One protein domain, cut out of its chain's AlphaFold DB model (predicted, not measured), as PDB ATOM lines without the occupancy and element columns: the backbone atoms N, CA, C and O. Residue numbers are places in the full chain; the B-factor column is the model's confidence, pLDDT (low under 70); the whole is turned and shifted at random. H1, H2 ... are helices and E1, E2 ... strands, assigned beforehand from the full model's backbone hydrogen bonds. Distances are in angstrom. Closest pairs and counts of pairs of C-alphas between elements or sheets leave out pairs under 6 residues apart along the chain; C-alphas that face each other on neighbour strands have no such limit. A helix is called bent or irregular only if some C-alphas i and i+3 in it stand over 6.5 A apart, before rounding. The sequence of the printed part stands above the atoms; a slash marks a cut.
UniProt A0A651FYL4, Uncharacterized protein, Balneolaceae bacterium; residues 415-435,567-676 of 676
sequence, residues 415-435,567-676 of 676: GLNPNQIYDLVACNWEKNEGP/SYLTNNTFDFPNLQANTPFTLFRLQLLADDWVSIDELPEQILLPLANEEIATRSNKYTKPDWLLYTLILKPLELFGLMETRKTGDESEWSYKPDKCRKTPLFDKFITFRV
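What this domain is: This is residues 415 to 435 and 567 to 676 of the 676 residues of an uncharacterized protein of Balneolaceae bacterium (UniProt A0A651FYL4). Helices H3 and H6, set crosswise near the middle, make the core of a small helical body, with H2, H4 and H5 round them. The hairpin of E1 and E2 lies beside H3 and H6, H1 packs on H3 at one end of the longest axis, and residues 650 to 657 of the strands' long link reach out at the other. The printed part has 131 residues, mostly helix in its named elements, in the order H1, H2, H3, H4, H5, H6, E1, E2, H7, E3; the sheet E1 - E2 is antiparallel. It is compact, with a radius of gyration of the C-alphas of 14.8 A, and only just elongated, spanning 48 by 32 by 27 A.

How they stand to each other: H1, residues 418 to 426, touches H3, residues 583 to 593, at a steep tilt of 58 degrees, opposite ways; their closest C-alphas, of Val 425 and Pro 584, are 5.6 A apart. H2, residues 577 to 581, touches H5, residues 610 to 619, closest at the C-alphas of Leu 579 and Ala 612, 4.5 A. H4, residues 604 to 607, touches H3, closest at the C-alphas of Thr 586 and Ile 607, 4.9 A. H6, residues 626 to 640, touches H5 with residues 626 to 630 alone, closest at the C-alphas of Ile 616 and Pro 626, 5.7 A; at 71 degrees they are only just about perpendicular. H6 only just touches H4, with 3 pairs of C-alphas within 8 A, the closest being Pro 604 and Asp 627, 6.8 A. H3 and H6 are near each other. E1, residues 644 to 647, and E2, residues 661 to 664, form an antiparallel hairpin at 158 degrees; N 645 and O 663, 2.8 A, are within hydrogen-bond range. Residues 598 to 599 pair antiparallel with residues 661 to 662 of E2. H7, residues 666 to 671, is close to H3 but not clearly touching, closest at the C-alphas of Gln 591 and Asp 669, 7.5 A. E3, residues 672 to 674, pairs with no named strand. O i to N i+4 pairs are within range throughout H1, H2, H3 and H7, in 5 of 6 in H5 and 9 of 11 in H6; H4 is too short for one, and its one O i to N i+3 pair is out of range.

Where its parts are: H1 runs 11.9 A from C-alpha 418 at (-47.214, 57.731, 253.739). H3 is 15.1 A, H5 14.2 A and H6 20.2 A long; H6 is only just irregular, with C-alphas 633 and 636 6.9 A apart. E1 is 10.4 A and E2 10.8 A long. E3 ends at C-alpha 674 at (-48.293, 43.540, 248.143).

The domain as a whole: The C-alphas farthest apart, of Glu 433 and Ser 653, are 48.5 A apart. Residues 436 to 566 are not printed; C-alphas 435 and 567 stand 25.2 A apart across the cut. The link E1 to E2 is long. Confidence is under 70 at residues 415 to 419, 569 to 573, 622 to 623 and 650 to 657.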
ATOM      1  N   GLY A 415     -52.750  55.383 245.691       66.31
ATOM      2  CA  GLY A 415     -53.702  55.170 246.783       66.31
ATOM      3  C   GLY A 415     -53.078  54.833 248.142       66.31
ATOM      4  O   GLY A 415     -53.824  54.650 249.101       66.31
ATOM      5  N   LEU A 416     -51.745  54.777 248.255       66.31
ATOM      6  CA  LEU A 416     -51.069  54.539 249.534       66.31
ATOM      7  C   LEU A 416     -50.947  55.817 250.363       66.31
ATOM      8  O   LEU A 416     -50.619  56.886 249.840       66.31
ATOM      9  N   ASN A 417     -51.154  55.685 251.673       66.25
ATOM     10  CA  ASN A 417     -50.771  56.706 252.641       66.25
ATOM     11  C   ASN A 417     -49.254  56.643 252.941       66.25
ATOM     12  O   ASN A 417     -48.606  55.628 252.658       66.25
ATOM     13  N   PRO A 418     -48.654  57.713 253.488       65.25
ATOM     14  CA  PRO A 418     -47.214  57.731 253.739       65.25
ATOM     15  C   PRO A 418     -46.680  56.601 254.653       65.25
ATOM     16  O   PRO A 418     -45.539  56.185 254.453       65.25
ATOM     17  N   ASN A 419     -47.483  56.014 255.551       60.66
ATOM     18  CA  ASN A 419     -47.054  54.939 256.458       60.66
ATOM     19  C   ASN A 419     -46.955  53.645 255.663       60.66
ATOM     20  O   ASN A 419     -45.977  52.918 255.783       60.66
ATOM     21  N   GLN A 420     -47.940  53.397 254.796       73.12
ATOM     22  CA  GLN A 420     -47.918  52.283 253.855       73.12
ATOM     23  C   GLN A 420     -46.717  52.400 252.913       73.12
ATOM     24  O   GLN A 420     -46.059  51.400 252.650       73.12
ATOM     25  N   ILE A 421     -46.374  53.610 252.451       75.56
ATOM     26  CA  ILE A 421     -45.170  53.846 251.640       75.56
ATOM     27  C   ILE A 421     -43.897  53.580 252.456       75.56
ATOM     28  O   ILE A 421     -42.997  52.896 251.967       75.56
ATOM     29  N   TYR A 422     -43.807  54.084 253.688       76.81
ATOM     30  CA  TYR A 422     -42.656  53.853 254.562       76.81
ATOM     31  C   TYR A 422     -42.467  52.364 254.851       76.81
ATOM     32  O   TYR A 422     -41.378  51.834 254.633       76.81
ATOM     33  N   ASP A 423     -43.525  51.673 255.274       79.62
ATOM     34  CA  ASP A 423     -43.498  50.241 255.545       79.62
ATOM     35  C   ASP A 423     -43.111  49.468 254.283       79.62
ATOM     36  O   ASP A 423     -42.285  48.554 254.342       79.62
ATOM     37  N   LEU A 424     -43.635  49.867 253.120       86.00
ATOM     38  CA  LEU A 424     -43.300  49.281 251.826       86.00
ATOM     39  C   LEU A 424     -41.809  49.436 251.485       86.00
ATOM     40  O   LEU A 424     -41.175  48.466 251.067       86.00
ATOM     41  N   VAL A 425     -41.226  50.618 251.698       86.38
ATOM     42  CA  VAL A 425     -39.817  50.928 251.384       86.38
ATOM     43  C   VAL A 425     -38.843  50.316 252.402       86.38
ATOM     44  O   VAL A 425     -37.786  49.793 252.026       86.38
ATOM     45  N   ALA A 426     -39.197  50.342 253.688       82.00
ATOM     46  CA  ALA A 426     -38.365  49.869 254.793       82.00
ATOM     47  C   ALA A 426     -38.443  48.348 255.014       82.00
ATOM     48  O   ALA A 426     -37.642  47.796 255.777       82.00
ATOM     49  N   CYS A 427     -39.388  47.648 254.373       83.94
ATOM     50  CA  CYS A 427     -39.614  46.236 254.655       83.94
ATOM     51  C   CYS A 427     -38.394  45.347 254.373       83.94
ATOM     52  O   CYS A 427     -37.631  45.512 253.416       83.94
ATOM     53  N   ASN A 428     -38.241  44.322 255.212       87.50
ATOM     54  CA  ASN A 428     -37.223  43.300 255.026       87.50
ATOM     55  C   ASN A 428     -37.735  42.185 254.098       87.50
ATOM     56  O   ASN A 428     -38.508  41.318 254.513       87.50
ATOM     57  N   TRP A 429     -37.227  42.164 252.866       90.81
ATOM     58  CA  TRP A 429     -37.612  41.197 251.832       90.81
ATOM     59  C   TRP A 429     -37.214  39.743 252.154       90.81
ATOM     60  O   TRP A 429     -37.779  38.802 251.587       90.81
ATOM     61  N   GLU A 430     -36.272  39.520 253.079       85.62
ATOM     62  CA  GLU A 430     -35.842  38.168 253.456       85.62
ATOM     63  C   GLU A 430     -36.856  37.443 254.342       85.62
ATOM     64  O   GLU A 430     -37.003  36.225 254.213       85.62
ATOM     65  N   LYS A 431     -37.587  38.169 255.199       80.81
ATOM     66  CA  LYS A 431     -38.495  37.566 256.188       80.81
ATOM     67  C   LYS A 431     -39.873  37.192 255.634       80.81
ATOM     68  O   LYS A 431     -40.561  36.406 256.259       80.81
ATOM     69  N   ASN A 432     -40.257  37.687 254.452       78.38
ATOM     70  CA  ASN A 432     -41.555  37.415 253.806       78.38
ATOM     71  C   ASN A 432     -42.803  37.682 254.687       78.38
ATOM     72  O   ASN A 432     -43.866  37.118 254.446       78.38
ATOM     73  N   GLU A 433     -42.663  38.528 255.708       78.88
ATOM     74  CA  GLU A 433     -43.704  38.883 256.690       78.88
ATOM     75  C   GLU A 433     -44.151  40.350 256.557       78.88
ATOM     76  O   GLU A 433     -45.079  40.777 257.236       78.88
ATOM     77  N   GLY A 434     -43.491  41.120 255.689       83.12
ATOM     78  CA  GLY A 434     -43.772  42.535 255.453       83.12
ATOM     79  C   GLY A 434     -44.734  42.793 254.285       83.12
ATOM     80  O   GLY A 434     -45.255  41.844 253.690       83.12
ATOM     81  N   PRO A 435     -44.935  44.075 253.931       90.12
ATOM     82  CA  PRO A 435     -45.816  44.493 252.841       90.12
ATOM     83  C   PRO A 435     -45.378  43.975 251.472       90.12
ATOM     84  O   PRO A 435     -46.240  43.739 250.638       90.12
ATOM     85  N   SER A 567     -26.611  50.262 239.839       84.31
ATOM     86  CA  SER A 567     -25.900  51.130 238.893       84.31
ATOM     87  C   SER A 567     -24.623  50.476 238.371       84.31
ATOM     88  O   SER A 567     -24.298  50.583 237.188       84.31
ATOM     89  N   TYR A 568     -23.962  49.687 239.228       82.06
ATOM     90  CA  TYR A 568     -22.786  48.908 238.847       82.06
ATOM     91  C   TYR A 568     -23.107  47.935 237.710       82.06
ATOM     92  O   TYR A 568     -22.281  47.742 236.832       82.06
ATOM     93  N   LEU A 569     -24.307  47.342 237.672       68.62
ATOM     94  CA  LEU A 569     -24.677  46.369 236.634       68.62
ATOM     95  C   LEU A 569     -25.196  46.967 235.337       68.62
ATOM     96  O   LEU A 569     -25.355  46.247 234.352       68.62
ATOM     97  N   THR A 570     -25.446  48.264 235.311       65.38
ATOM     98  CA  THR A 570     -25.954  48.958 234.127       65.38
ATOM     99  C   THR A 570     -24.861  49.746 233.415       65.38
ATOM    100  O   THR A 570     -25.141  50.395 232.412       65.38
ATOM    101  N   ASN A 571     -23.609  49.621 233.888       63.78
ATOM    102  CA  ASN A 571     -22.447  50.377 233.415       63.78
ATOM    103  C   ASN A 571     -22.692  51.898 233.470       63.78
ATOM    104  O   ASN A 571     -22.211  52.652 232.626       63.78
ATOM    105  N   ASN A 572     -23.487  52.333 234.451       64.56
ATOM    106  CA  ASN A 572     -23.764  53.739 234.695       64.56
ATOM    107  C   ASN A 572     -22.647  54.351 235.544       64.56
ATOM    108  O   ASN A 572     -22.097  53.710 236.437       64.56
ATOM    109  N   THR A 573     -22.337  55.618 235.283       62.78
ATOM    110  CA  THR A 573     -21.269  56.364 235.966       62.78
ATOM    111  C   THR A 573     -21.639  56.827 237.377       62.78
ATOM    112  O   THR A 573     -20.768  57.308 238.097       62.78
ATOM    113  N   PHE A 574     -22.911  56.715 237.768       76.56
ATOM    114  CA  PHE A 574     -23.454  57.272 239.008       76.56
ATOM    115  C   PHE A 574     -24.237  56.222 239.796       76.56
ATOM    116  O   PHE A 574     -24.941  55.418 239.195       76.56
ATOM    117  N   ASP A 575     -24.169  56.283 241.127       83.75
ATOM    118  CA  ASP A 575     -24.864  55.369 242.044       83.75
ATOM    119  C   ASP A 575     -26.235  55.892 242.434       83.75
ATOM    120  O   ASP A 575     -26.289  56.994 242.964       83.75
ATOM    121  N   PHE A 576     -27.329  55.150 242.237       87.94
ATOM    122  CA  PHE A 576     -28.713  55.601 242.485       87.94
ATOM    123  C   PHE A 576     -29.332  55.038 243.788       87.94
ATOM    124  O   PHE A 576     -30.198  54.155 243.726       87.94
ATOM    125  N   PRO A 577     -28.892  55.482 244.987       85.12
ATOM    126  CA  PRO A 577     -29.376  54.947 246.256       85.12
ATOM    127  C   PRO A 577     -30.855  55.248 246.512       85.12
ATOM    128  O   PRO A 577     -31.537  54.386 247.065       85.12
ATOM    129  N   ASN A 578     -31.379  56.412 246.102       85.56
ATOM    130  CA  ASN A 578     -32.788  56.745 246.332       85.56
ATOM    131  C   ASN A 578     -33.701  55.901 245.438       85.56
ATOM    132  O   ASN A 578     -34.699  55.353 245.910       85.56
ATOM    133  N   LEU A 579     -33.339  55.728 244.164       90.38
ATOM    134  CA  LEU A 579     -34.047  54.828 243.252       90.38
ATOM    135  C   LEU A 579     -34.037  53.379 243.761       90.38
ATOM    136  O   LEU A 579     -35.070  52.708 243.780       90.38
ATOM    137  N   GLN A 580     -32.877  52.898 244.214       92.06
ATOM    138  CA  GLN A 580     -32.740  51.536 244.722       92.06
ATOM    139  C   GLN A 580     -33.523  51.320 246.028       92.06
ATOM    140  O   GLN A 580     -34.194  50.296 246.194       92.06
ATOM    141  N   ALA A 581     -33.485  52.286 246.949       87.06
ATOM    142  CA  ALA A 581     -34.267  52.235 248.181       87.06
ATOM    143  C   ALA A 581     -35.771  52.141 247.880       87.06
ATOM    144  O   ALA A 581     -36.449  51.304 248.477       87.06
ATOM    145  N   ASN A 582     -36.245  52.910 246.892       89.75
ATOM    146  CA  ASN A 582     -37.654  53.043 246.512       89.75
ATOM    147  C   ASN A 582     -38.169  51.966 245.543       89.75
ATOM    148  O   ASN A 582     -39.348  51.974 245.194       89.75
ATOM    149  N   THR A 583     -37.338  50.990 245.167       93.25
ATOM    150  CA  THR A 583     -37.749  49.864 244.307       93.25
ATOM    151  C   THR A 583     -39.048  49.165 244.761       93.25
ATOM    152  O   THR A 583     -39.862  48.855 243.894       93.25
ATOM    153  N   PRO A 584     -39.317  48.932 246.068       93.94
ATOM    154  CA  PRO A 584     -40.593  48.365 246.514       93.94
ATOM    155  C   PRO A 584     -41.823  49.149 246.042       93.94
ATOM    156  O   PRO A 584     -42.788  48.550 245.573       93.94
ATOM    157  N   PHE A 585     -41.763  50.481 246.110       94.00
ATOM    158  CA  PHE A 585     -42.829  51.359 245.639       94.00
ATOM    159  C   PHE A 585     -42.974  51.298 244.119       94.00
ATOM    160  O   PHE A 585     -44.082  51.168 243.604       94.00
ATOM    161  N   THR A 586     -41.857  51.303 243.393       94.75
ATOM    162  CA  THR A 586     -41.865  51.173 241.932       94.75
ATOM    163  C   THR A 586     -42.515  49.875 241.471       94.75
ATOM    164  O   THR A 586     -43.325  49.889 240.549       94.75
ATOM    165  N   LEU A 587     -42.227  48.757 242.139       96.69
ATOM    166  CA  LEU A 587     -42.862  47.476 241.832       96.69
ATOM    167  C   LEU A 587     -44.359  47.479 242.162       96.69
ATOM    168  O   LEU A 587     -45.144  46.955 241.378       96.69
ATOM    169  N   PHE A 588     -44.761  48.093 243.275       95.62
ATOM    170  CA  PHE A 588     -46.175  48.258 243.615       95.62
ATOM    171  C   PHE A 588     -46.920  49.060 242.540       95.62
ATOM    172  O   PHE A 588     -47.962  48.635 242.050       95.62
ATOM    173  N   ARG A 589     -46.356  50.188 242.097       93.62
ATOM    174  CA  ARG A 589     -46.966  51.007 241.043       93.62
ATOM    175  C   ARG A 589     -47.025  50.281 239.703       93.62
ATOM    176  O   ARG A 589     -48.052  50.347 239.035       93.62
ATOM    177  N   LEU A 590     -45.980  49.540 239.337       95.19
ATOM    178  CA  LEU A 590     -46.000  48.684 238.146       95.19
ATOM    179  C   LEU A 590     -47.078  47.599 238.238       95.19
ATOM    180  O   LEU A 590     -47.711  47.308 237.227       95.19
ATOM    181  N   GLN A 591     -47.340  47.043 239.428       94.81
ATOM    182  CA  GLN A 591     -48.426  46.079 239.605       94.81
ATOM    183  C   GLN A 591     -49.788  46.671 239.228       94.81
ATOM    184  O   GLN A 591     -50.582  45.972 238.603       94.81
ATOM    185  N   LEU A 592     -50.042  47.925 239.613       90.19
ATOM    186  CA  LEU A 592     -51.318  48.607 239.379       90.19
ATOM    187  C   LEU A 592     -51.478  49.133 237.951       90.19
ATOM    188  O   LEU A 592     -52.592  49.201 237.447       90.19
ATOM    189  N   LEU A 593     -50.381  49.567 237.327       90.81
ATOM    190  CA  LEU A 593     -50.438  50.320 236.072       90.81
ATOM    191  C   LEU A 593     -50.140  49.468 234.838       90.81
ATOM    192  O   LEU A 593     -50.607  49.792 233.753       90.81
ATOM    193  N   ALA A 594     -49.353  48.398 234.972       93.62
ATOM    194  CA  ALA A 594     -48.768  47.695 233.830       93.62
ATOM    195  C   ALA A 594     -49.498  46.390 233.453       93.62
ATOM    196  O   ALA A 594     -48.863  45.496 232.895       93.62
ATOM    197  N   ASP A 595     -50.798  46.256 233.761       91.81
ATOM    198  CA  ASP A 595     -51.636  45.129 233.298       91.81
ATOM    199  C   ASP A 595     -51.687  45.044 231.758       91.81
ATOM    200  O   ASP A 595     -51.666  43.951 231.190       91.81
ATOM    201  N   ASP A 596     -51.698  46.199 231.084       92.75
ATOM    202  CA  ASP A 596     -51.565  46.324 229.630       92.75
ATOM    203  C   ASP A 596     -50.318  47.154 229.264       92.75
ATOM    204  O   ASP A 596     -49.572  47.627 230.124       92.75
ATOM    205  N   TRP A 597     -50.052  47.299 227.968       94.25
ATOM    206  CA  TRP A 597     -48.919  48.041 227.430       94.25
ATOM    207  C   TRP A 597     -48.987  49.534 227.766       94.25
ATOM    208  O   TRP A 597     -49.733  50.282 227.135       94.25
ATOM    209  N   VAL A 598     -48.114  49.971 228.671       92.94
ATOM    210  CA  VAL A 598     -47.946  51.371 229.088       92.94
ATOM    211  C   VAL A 598     -46.695  52.002 228.484       92.94
ATOM    212  O   VAL A 598     -45.727  51.300 228.178       92.94
ATOM    213  N   SER A 599     -46.721  53.324 228.304       90.19
ATOM    214  CA  SER A 599     -45.617  54.092 227.720       90.19
ATOM    215  C   SER A 599     -44.501  54.328 228.736       90.19
ATOM    216  O   SER A 599     -44.758  54.805 229.836       90.19
ATOM    217  N   ILE A 600     -43.254  53.992 228.393       89.94
ATOM    218  CA  ILE A 600     -42.112  54.050 229.327       89.94
ATOM    219  C   ILE A 600     -41.709  55.492 229.667       89.94
ATOM    220  O   ILE A 600     -41.178  55.736 230.747       89.94
ATOM    221  N   ASP A 601     -41.914  56.437 228.758       84.44
ATOM    222  CA  ASP A 601     -41.614  57.860 228.953       84.44
ATOM    223  C   ASP A 601     -42.548  58.553 229.958       84.44
ATOM    224  O   ASP A 601     -42.109  59.469 230.648       84.44
ATOM    225  N   GLU A 602     -43.780  58.068 230.106       83.44
ATOM    226  CA  GLU A 602     -44.767  58.572 231.070       83.44
ATOM    227  C   GLU A 602     -44.632  57.938 232.467       83.44
ATOM    228  O   GLU A 602     -45.197  58.436 233.443       83.44
ATOM    229  N   LEU A 603     -43.890  56.830 232.589       85.88
ATOM    230  CA  LEU A 603     -43.757  56.093 233.848       85.88
ATOM    231  C   LEU A 603     -42.999  56.819 234.968       85.88
ATOM    232  O   LEU A 603     -43.420  56.637 236.112       85.88
ATOM    233  N   PRO A 604     -41.911  57.587 234.739       84.69
ATOM    234  CA  PRO A 604     -41.120  58.163 235.828       84.69
ATOM    235  C   PRO A 604     -41.959  58.938 236.849       84.69
ATOM    236  O   PRO A 604     -41.794  58.743 238.049       84.69
ATOM    237  N   GLU A 605     -42.920  59.735 236.385       79.56
ATOM    238  CA  GLU A 605     -43.798  60.532 237.252       79.56
ATOM    239  C   GLU A 605     -44.864  59.695 237.979       79.56
ATOM    240  O   GLU A 605     -45.419  60.136 238.983       79.56
ATOM    241  N   GLN A 606     -45.142  58.479 237.500       83.38
ATOM    242  CA  GLN A 606     -46.195  57.605 238.024       83.38
ATOM    243  C   GLN A 606     -45.662  56.503 238.947       83.38
ATOM    244  O   GLN A 606     -46.379  56.049 239.837       83.38
ATOM    245  N   ILE A 607     -44.428  56.032 238.735       88.94
ATOM    246  CA  ILE A 607     -43.884  54.855 239.438       88.94
ATOM    247  C   ILE A 607     -42.724  55.171 240.381       88.94
ATOM    248  O   ILE A 607     -42.212  54.268 241.050       88.94
ATOM    249  N   LEU A 608     -42.292  56.429 240.453       88.81
ATOM    250  CA  LEU A 608     -41.196  56.860 241.314       88.81
ATOM    251  C   LEU A 608     -41.696  57.827 242.383       88.81
ATOM    252  O   LEU A 608     -42.482  58.730 242.113       88.81
ATOM    253  N   LEU A 609     -41.181  57.668 243.601       83.81
ATOM    254  CA  LEU A 609     -41.332  58.691 244.634       83.81
ATOM    255  C   LEU A 609     -40.504  59.937 244.272       83.81
ATOM    256  O   LEU A 609     -39.475  59.794 243.602       83.81
ATOM    257  N   PRO A 610     -40.870  61.134 244.772       80.06
ATOM    258  CA  PRO A 610     -40.236  62.395 244.383       80.06
ATOM    259  C   PRO A 610     -38.704  62.390 244.453       80.06
ATOM    260  O   PRO A 610     -38.062  62.791 243.490       80.06
ATOM    261  N   LEU A 611     -38.109  61.847 245.523       77.56
ATOM    262  CA  LEU A 611     -36.646  61.779 245.670       77.56
ATOM    263  C   LEU A 611     -35.973  60.855 244.642       77.56
ATOM    264  O   LEU A 611     -34.882  61.154 244.168       77.56
ATOM    265  N   ALA A 612     -36.610  59.738 244.274       84.38
ATOM    266  CA  ALA A 612     -36.091  58.863 243.221       84.38
ATOM    267  C   ALA A 612     -36.251  59.502 241.834       84.38
ATOM    268  O   ALA A 612     -35.355  59.383 241.000       84.38
ATOM    269  N   ASN A 613     -37.365  60.200 241.598       83.75
ATOM    270  CA  ASN A 613     -37.594  60.909 240.342       83.75
ATOM    271  C   ASN A 613     -36.602  62.073 240.170       83.75
ATOM    272  O   ASN A 613     -35.991  62.219 239.115       83.75
ATOM    273  N   GLU A 614     -36.366  62.848 241.231       82.44
ATOM    274  CA  GLU A 614     -35.371  63.924 241.253       82.44
ATOM    275  C   GLU A 614     -33.944  63.387 241.061       82.44
ATOM    276  O   GLU A 614     -33.168  63.957 240.294       82.44
ATOM    277  N   GLU A 615     -33.592  62.254 241.678       85.31
ATOM    278  CA  GLU A 615     -32.288  61.605 241.478       85.31
ATOM    279  C   GLU A 615     -32.066  61.181 240.015       85.31
ATOM    280  O   GLU A 615     -30.970  61.354 239.476       85.31
ATOM    281  N   ILE A 616     -33.103  60.671 239.340       83.88
ATOM    282  CA  ILE A 616     -33.039  60.380 237.902       83.88
ATOM    283  C   ILE A 616     -32.937  61.677 237.091       83.88
ATOM    284  O   ILE A 616     -32.086  61.774 236.204       83.88
ATOM    285  N   ALA A 617     -33.767  62.679 237.383       82.38
ATOM    286  CA  ALA A 617     -33.816  63.932 236.634       82.38
ATOM    287  C   ALA A 617     -32.494  64.711 236.714       82.38
ATOM    288  O   ALA A 617     -31.968  65.148 235.693       82.38
ATOM    289  N   THR A 618     -31.904  64.822 237.906       79.44
ATOM    290  CA  THR A 618     -30.636  65.538 238.146       79.44
ATOM    291  C   THR A 618     -29.431  64.888 237.472       79.44
ATOM    292  O   THR A 618     -28.444  65.563 237.180       79.44
ATOM    293  N   ARG A 619     -29.500  63.582 237.204       78.75
ATOM    294  CA  ARG A 619     -28.437  62.817 236.533       78.75
ATOM    295  C   ARG A 619     -28.718  62.556 235.065       78.75
ATOM    296  O   ARG A 619     -27.864  62.020 234.355       78.75
ATOM    297  N   SER A 620     -29.901  62.954 234.613       74.25
ATOM    298  CA  SER A 620     -30.245  62.949 233.208       74.25
ATOM    299  C   SER A 620     -29.495  64.063 232.484       74.25
ATOM    300  O   SER A 620     -29.203  65.127 233.025       74.25
ATOM    301  N   ASN A 621     -29.158  63.813 231.228       72.06
ATOM    302  CA  ASN A 621     -28.517  64.785 230.353       72.06
ATOM    303  C   ASN A 621     -28.997  64.570 228.910       72.06
ATOM    304  O   ASN A 621     -29.772  63.655 228.633       72.06
ATOM    305  N   LYS A 622     -28.514  65.383 227.962       61.59
ATOM    306  CA  LYS A 622     -28.923  65.297 226.545       61.59
ATOM    307  C   LYS A 622     -28.727  63.915 225.890       61.59
ATOM    308  O   LYS A 622     -29.367  63.644 224.884       61.59
ATOM    309  N   TYR A 623     -27.859  63.065 226.438       59.72
ATOM    310  CA  TYR A 623     -27.566  61.711 225.952       59.72
ATOM    311  C   TYR A 623     -28.166  60.604 226.827       59.72
ATOM    312  O   TYR A 623     -28.183  59.442 226.429       59.72
ATOM    313  N   THR A 624     -28.647  60.938 228.020       70.94
ATOM    314  CA  THR A 624     -29.128  59.980 229.016       70.94
ATOM    315  C   THR A 624     -30.418  60.531 229.603       70.94
ATOM    316  O   THR A 624     -30.395  61.272 230.580       70.94
ATOM    317  N   LYS A 625     -31.539  60.243 228.941       77.62
ATOM    318  CA  LYS A 625     -32.859  60.732 229.346       77.62
ATOM    319  C   LYS A 625     -33.417  59.932 230.549       77.62
ATOM    320  O   LYS A 625     -32.993  58.788 230.754       77.62
ATOM    321  N   PRO A 626     -34.364  60.495 231.327       80.25
ATOM    322  CA  PRO A 626     -34.938  59.837 232.508       80.25
ATOM    323  C   PRO A 626     -35.522  58.446 232.237       80.25
ATOM    324  O   PRO A 626     -35.303  57.495 232.982       80.25
ATOM    325  N   ASP A 627     -36.222  58.318 231.121       81.56
ATOM    326  CA  ASP A 627     -36.852  57.101 230.628       81.56
ATOM    327  C   ASP A 627     -35.825  56.012 230.254       81.56
ATOM    328  O   ASP A 627     -36.069  54.821 230.454       81.56
ATOM    329  N   TRP A 628     -34.653  56.395 229.737       83.44
ATOM    330  CA  TRP A 628     -33.532  55.481 229.491       83.44
ATOM    331  C   TRP A 628     -32.908  54.979 230.798       83.44
ATOM    332  O   TRP A 628     -32.618  53.786 230.930       83.44
ATOM    333  N   LEU A 629     -32.728  55.861 231.784       86.94
ATOM    334  CA  LEU A 629     -32.246  55.475 233.115       86.94
ATOM    335  C   LEU A 629     -33.232  54.528 233.799       86.94
ATOM    336  O   LEU A 629     -32.826  53.476 234.283       86.94
ATOM    337  N   LEU A 630     -34.528  54.840 233.756       89.19
ATOM    338  CA  LEU A 630     -35.577  53.979 234.293       89.19
ATOM    339  C   LEU A 630     -35.585  52.600 233.617       89.19
ATOM    340  O   LEU A 630     -35.633  51.570 234.299       89.19
ATOM    341  N   TYR A 631     -35.489  52.565 232.283       89.88
ATOM    342  CA  TYR A 631     -35.408  51.305 231.550       89.88
ATOM    343  C   TYR A 631     -34.179  50.495 231.966       89.88
ATOM    344  O   TYR A 631     -34.303  49.330 232.332       89.88
ATOM    345  N   THR A 632     -32.991  51.099 231.949       88.06
ATOM    346  CA  THR A 632     -31.744  50.377 232.227       88.06
ATOM    347  C   THR A 632     -31.637  49.901 233.674       88.06
ATOM    348  O   THR A 632     -31.205  48.769 233.886       88.06
ATOM    349  N   LEU A 633     -32.042  50.720 234.650       90.50
ATOM    350  CA  LEU A 633     -31.881  50.453 236.086       90.50
ATOM    351  C   LEU A 633     -32.984  49.574 236.682       90.50
ATOM    352  O   LEU A 633     -32.710  48.849 237.637       90.50
ATOM    353  N   ILE A 634     -34.206  49.618 236.139       93.38
ATOM    354  CA  ILE A 634     -35.367  48.917 236.709       93.38
ATOM    355  C   ILE A 634     -36.006  47.960 235.701       93.38
ATOM    356  O   ILE A 634     -36.045  46.754 235.949       93.38
ATOM    357  N   LEU A 635     -36.487  48.453 234.556       94.31
ATOM    358  CA  LEU A 635     -37.343  47.645 233.672       94.31
ATOM    359  C   LEU A 635     -36.582  46.513 232.970       94.31
ATOM    360  O   LEU A 635     -37.068  45.387 232.935       94.31
ATOM    361  N   LYS A 636     -35.373  46.771 232.466       92.00
ATOM    362  CA  LYS A 636     -34.519  45.766 231.820       92.00
ATOM    363  C   LYS A 636     -34.120  44.643 232.788       92.00
ATOM    364  O   LYS A 636     -34.216  43.478 232.411       92.00
ATOM    365  N   PRO A 637     -33.715  44.919 234.042       94.00
ATOM    366  CA  PRO A 637     -33.568  43.869 235.045       94.00
ATOM    367  C   PRO A 637     -34.842  43.048 235.251       94.00
ATOM    368  O   PRO A 637     -34.768  41.820 235.257       94.00
ATOM    369  N   LEU A 638     -36.011  43.688 235.364       96.50
ATOM    370  CA  LEU A 638     -37.286  42.979 235.523       96.50
ATOM    371  C   LEU A 638     -37.639  42.115 234.303       96.50
ATOM    372  O   LEU A 638     -38.128  41.000 234.472       96.50
ATOM    373  N   GLU A 639     -37.321  42.574 233.096       95.19
ATOM    374  CA  GLU A 639     -37.422  41.807 231.851       95.19
ATOM    375  C   GLU A 639     -36.483  40.590 231.854       95.19
ATOM    376  O   GLU A 639     -36.901  39.471 231.565       95.19
ATOM    377  N   LEU A 640     -35.233  40.748 232.298       94.31
ATOM    378  CA  LEU A 640     -34.292  39.630 232.450       94.31
ATOM    379  C   LEU A 640     -34.744  38.621 233.524       94.31
ATOM    380  O   LEU A 640     -34.489  37.414 233.403       94.31
ATOM    381  N   PHE A 641     -35.441  39.090 234.562       97.12
ATOM    382  CA  PHE A 641     -36.140  38.254 235.539       97.12
ATOM    383  C   PHE A 641     -37.436  37.632 234.983       97.12
ATOM    384  O   PHE A 641     -37.978  36.726 235.612       97.12
ATOM    385  N   GLY A 642     -37.910  38.034 233.802       96.69
ATOM    386  CA  GLY A 642     -39.151  37.547 233.188       96.69
ATOM    387  C   GLY A 642     -40.427  38.110 233.823       96.69
ATOM    388  O   GLY A 642     -41.501  37.552 233.621       96.69
ATOM    389  N   LEU A 643     -40.316  39.176 234.618       98.00
ATOM    390  CA  LEU A 643     -41.433  39.827 235.314       98.00
ATOM    391  C   LEU A 643     -42.093  40.916 234.458       98.00
ATOM    392  O   LEU A 643     -43.247  41.259 234.692       98.00
ATOM    393  N   MET A 644     -41.376  41.440 233.467       96.81
ATOM    394  CA  MET A 644     -41.862  42.456 232.534       96.81
ATOM    395  C   MET A 644     -41.567  42.039 231.092       96.81
ATOM    396  O   MET A 644     -40.593  41.337 230.831       96.81
ATOM    397  N   GLU A 645     -42.384  42.516 230.163       94.94
ATOM    398  CA  GLU A 645     -42.131  42.493 228.723       94.94
ATOM    399  C   GLU A 645     -41.970  43.927 228.227       94.94
ATOM    400  O   GLU A 645     -42.691  44.824 228.677       94.94
ATOM    401  N   THR A 646     -41.053  44.146 227.285       92.81
ATOM    402  CA  THR A 646     -40.892  45.436 226.611       92.81
ATOM    403  C   THR A 646     -41.019  45.290 225.098       92.81
ATOM    404  O   THR A 646     -40.788  44.216 224.545       92.81
ATOM    405  N   ARG A 647     -41.452  46.351 224.414       90.06
ATOM    406  CA  ARG A 647     -41.504  46.397 222.946       90.06
ATOM    407  C   ARG A 647     -41.211  47.799 222.433       90.06
ATOM    408  O   ARG A 647     -41.302  48.765 223.189       90.06
ATOM    409  N   LYS A 648     -40.892  47.885 221.144       85.56
ATOM    410  CA  LYS A 648     -40.806  49.128 220.373       85.56
ATOM    411  C   LYS A 648     -41.971  49.165 219.378       85.56
ATOM    412  O   LYS A 648     -42.229  48.154 218.728       85.56
ATOM    413  N   THR A 649     -42.694  50.282 219.290       77.50
ATOM    414  CA  THR A 649     -43.867  50.443 218.410       77.50
ATOM    415  C   THR A 649     -43.677  51.447 217.266       77.50
ATOM    416  O   THR A 649     -44.514  51.474 216.367       77.50
ATOM    417  N   GLY A 650     -42.586  52.226 217.260       64.56
ATOM    418  CA  GLY A 650     -42.237  53.187 216.198       64.56
ATOM    419  C   GLY A 650     -41.235  52.683 215.143       64.56
ATOM    420  O   GLY A 650     -40.579  51.659 215.336       64.56
ATOM    421  N   ASP A 651     -41.102  53.443 214.044       53.44
ATOM    422  CA  ASP A 651     -40.208  53.159 212.906       53.44
ATOM    423  C   ASP A 651     -38.728  53.035 213.319       53.44
ATOM    424  O   ASP A 651     -38.219  53.768 214.170       53.44
ATOM    425  N   GLU A 652     -37.995  52.141 212.647       51.38
ATOM    426  CA  GLU A 652     -36.572  51.832 212.887       51.38
ATOM    427  C   GLU A 652     -35.607  53.022 212.673       51.38
ATOM    428  O   GLU A 652     -34.417  52.908 212.960       51.38
ATOM    429  N   SER A 653     -36.098  54.172 212.192       42.75
ATOM    430  CA  SER A 653     -35.284  55.335 211.803       42.75
ATOM    431  C   SER A 653     -34.717  56.159 212.968       42.75
ATOM    432  O   SER A 653     -33.760  56.915 212.777       42.75
ATOM    433  N   GLU A 654     -35.238  55.994 214.189       45.47
ATOM    434  CA  GLU A 654     -34.603  56.550 215.382       45.47
ATOM    435  C   GLU A 654     -33.518  55.601 215.900       45.47
ATOM    436  O   GLU A 654     -33.808  54.472 216.303       45.47
ATOM    437  N   TRP A 655     -32.285  56.113 215.999       43.22
ATOM    438  CA  TRP A 655     -31.079  55.506 216.600       43.22
ATOM    439  C   TRP A 655     -31.230  55.028 218.067       43.22
ATOM    440  O   TRP A 655     -30.258  54.680 218.738       43.22
ATOM    441  N   SER A 656     -32.451  55.021 218.590       53.06
ATOM    442  CA  SER A 656     -32.834  54.544 219.904       53.06
ATOM    443  C   SER A 656     -33.145  53.040 219.849       53.06
ATOM    444  O   SER A 656     -34.217  52.624 219.409       53.06
ATOM    445  N   TYR A 657     -32.230  52.205 220.354       62.94
ATOM    446  CA  TYR A 657     -32.477  50.784 220.676       62.94
ATOM    447  C   TYR A 657     -33.399  50.597 221.901       62.94
ATOM    448  O   TYR A 657     -33.523  49.498 222.439       62.94
ATOM    449  N   LYS A 658     -34.006  51.678 222.399       74.12
ATOM    450  CA  LYS A 658     -34.831  51.675 223.602       74.12
ATOM    451  C   LYS A 658     -36.254  51.203 223.269       74.12
ATOM    452  O   LYS A 658     -36.828  51.707 222.302       74.12
ATOM    453  N   PRO A 659     -36.857  50.311 224.072       86.44
ATOM    454  CA  PRO A 659     -38.294  50.071 223.995       86.44
ATOM    455  C   PRO A 659     -39.085  51.327 224.395       86.44
ATOM    456  O   PRO A 659     -38.641  52.128 225.225       86.44
ATOM    457  N   ASP A 660     -40.269  51.494 223.814       88.12
ATOM    458  CA  ASP A 660     -41.188  52.596 224.115       88.12
ATOM    459  C   ASP A 660     -42.336  52.157 225.030       88.12
ATOM    460  O   ASP A 660     -42.877  52.986 225.756       88.12
ATOM    461  N   LYS A 661     -42.661  50.858 225.073       92.94
ATOM    462  CA  LYS A 661     -43.732  50.318 225.919       92.94
ATOM    463  C   LYS A 661     -43.282  49.141 226.769       92.94
ATOM    464  O   LYS A 661     -42.441  48.343 226.352       92.94
ATOM    465  N   CYS A 662     -43.911  48.983 227.930       95.62
ATOM    466  CA  CYS A 662     -43.765  47.797 228.772       95.62
ATOM    467  C   CYS A 662     -45.097  47.319 229.356       95.62
ATOM    468  O   CYS A 662     -46.047  48.092 229.440       95.62
ATOM    469  N   ARG A 663     -45.150  46.058 229.785       96.56
ATOM    470  CA  ARG A 663     -46.241  45.486 230.593       96.56
ATOM    471  C   ARG A 663     -45.706  44.411 231.534       96.56
ATOM    472  O   ARG A 663     -44.644  43.844 231.264       96.56
ATOM    473  N   LYS A 664     -46.422  44.103 232.613       97.19
ATOM    474  CA  LYS A 664     -46.062  42.994 233.508       97.19
ATOM    475  C   LYS A 664     -46.465  41.646 232.910       97.19
ATOM    476  O   LYS A 664     -47.411  41.548 232.131       97.19
ATOM    477  N   THR A 665     -45.737  40.594 233.270       97.31
ATOM    478  CA  THR A 665     -46.068  39.214 232.883       97.31
ATOM    479  C   THR A 665     -46.913  38.536 233.965       97.31
ATOM    480  O   THR A 665     -46.879  38.955 235.124       97.31
ATOM    481  N   PRO A 666     -47.579  37.404 233.672       96.06
ATOM    482  CA  PRO A 666     -48.234  36.602 234.708       96.06
ATOM    483  C   PRO A 666     -47.286  36.116 235.818       96.06
ATOM    484  O   PRO A 666     -47.734  35.789 236.916       96.06
ATOM    485  N   LEU A 667     -45.974  36.039 235.550       97.06
ATOM    486  CA  LEU A 667     -44.983  35.692 236.570       97.06
ATOM    487  C   LEU A 667     -44.862  36.792 237.631       97.06
ATOM    488  O   LEU A 667     -44.611  36.459 238.787       97.06
ATOM    489  N   PHE A 668     -45.075  38.061 237.265       98.00
ATOM    490  CA  PHE A 668     -45.045  39.190 238.195       98.00
ATOM    491  C   PHE A 668     -45.985  38.952 239.377       98.00
ATOM    492  O   PHE A 668     -45.529  38.897 240.517       98.00
ATOM    493  N   ASP A 669     -47.267  38.711 239.102       96.25
ATOM    494  CA  ASP A 669     -48.293  38.556 240.139       96.25
ATOM    495  C   ASP A 669     -48.209  37.206 240.874       96.25
ATOM    496  O   ASP A 669     -48.614  37.091 242.030       96.25
ATOM    497  N   LYS A 670     -47.629  36.173 240.246       96.38
ATOM    498  CA  LYS A 670     -47.310  34.904 240.928       96.38
ATOM    499  C   LYS A 670     -46.146  35.035 241.909       96.38
ATOM    500  O   LYS A 670     -46.061  34.261 242.871       96.38
ATOM    501  N   PHE A 671     -45.207  35.931 241.613       97.50
ATOM    502  CA  PHE A 671     -43.970  36.088 242.364       97.50
ATOM    503  C   PHE A 671     -44.074  37.152 243.455       97.50
ATOM    504  O   PHE A 671     -43.605  36.903 244.565       97.50
ATOM    505  N   ILE A 672     -44.671  38.305 243.158       96.75
ATOM    506  CA  ILE A 672     -44.709  39.474 244.038       96.75
ATOM    507  C   ILE A 672     -46.148  39.724 244.475       96.75
ATOM    508  O   ILE A 672     -47.059  39.826 243.658       96.75
ATOM    509  N   THR A 673     -46.357  39.850 245.779       94.94
ATOM    510  CA  THR A 673     -47.643  40.247 246.353       94.94
ATOM    511  C   THR A 673     -47.430  41.394 247.323       94.94
ATOM    512  O   THR A 673     -46.505  41.354 248.137       94.94
ATOM    513  N   PHE A 674     -48.309  42.391 247.251       93.44
ATOM    514  CA  PHE A 674     -48.293  43.540 248.143       93.44
ATOM    515  C   PHE A 674     -49.419  43.431 249.174       93.44
ATOM    516  O   PHE A 674     -50.563  43.145 248.827       93.44
ATOM    517  N   ARG A 675     -49.083  43.618 250.452       88.19
ATOM    518  CA  ARG A 675     -50.030  43.728 251.573       88.19
ATOM    519  C   ARG A 675     -49.852  45.096 252.207       88.19
ATOM    520  O   ARG A 675     -49.106  45.233 253.174       88.19
ATOM    521  N   VAL A 676     -50.459  46.086 251.571       74.19
ATOM    522  CA  VAL A 676     -50.323  47.506 251.892       74.19
ATOM    523  C   VAL A 676     -51.624  48.048 252.435       74.19
ATOM    524  O   VAL A 676     -52.691  47.715 251.876       74.19
TER     525      VAL A 676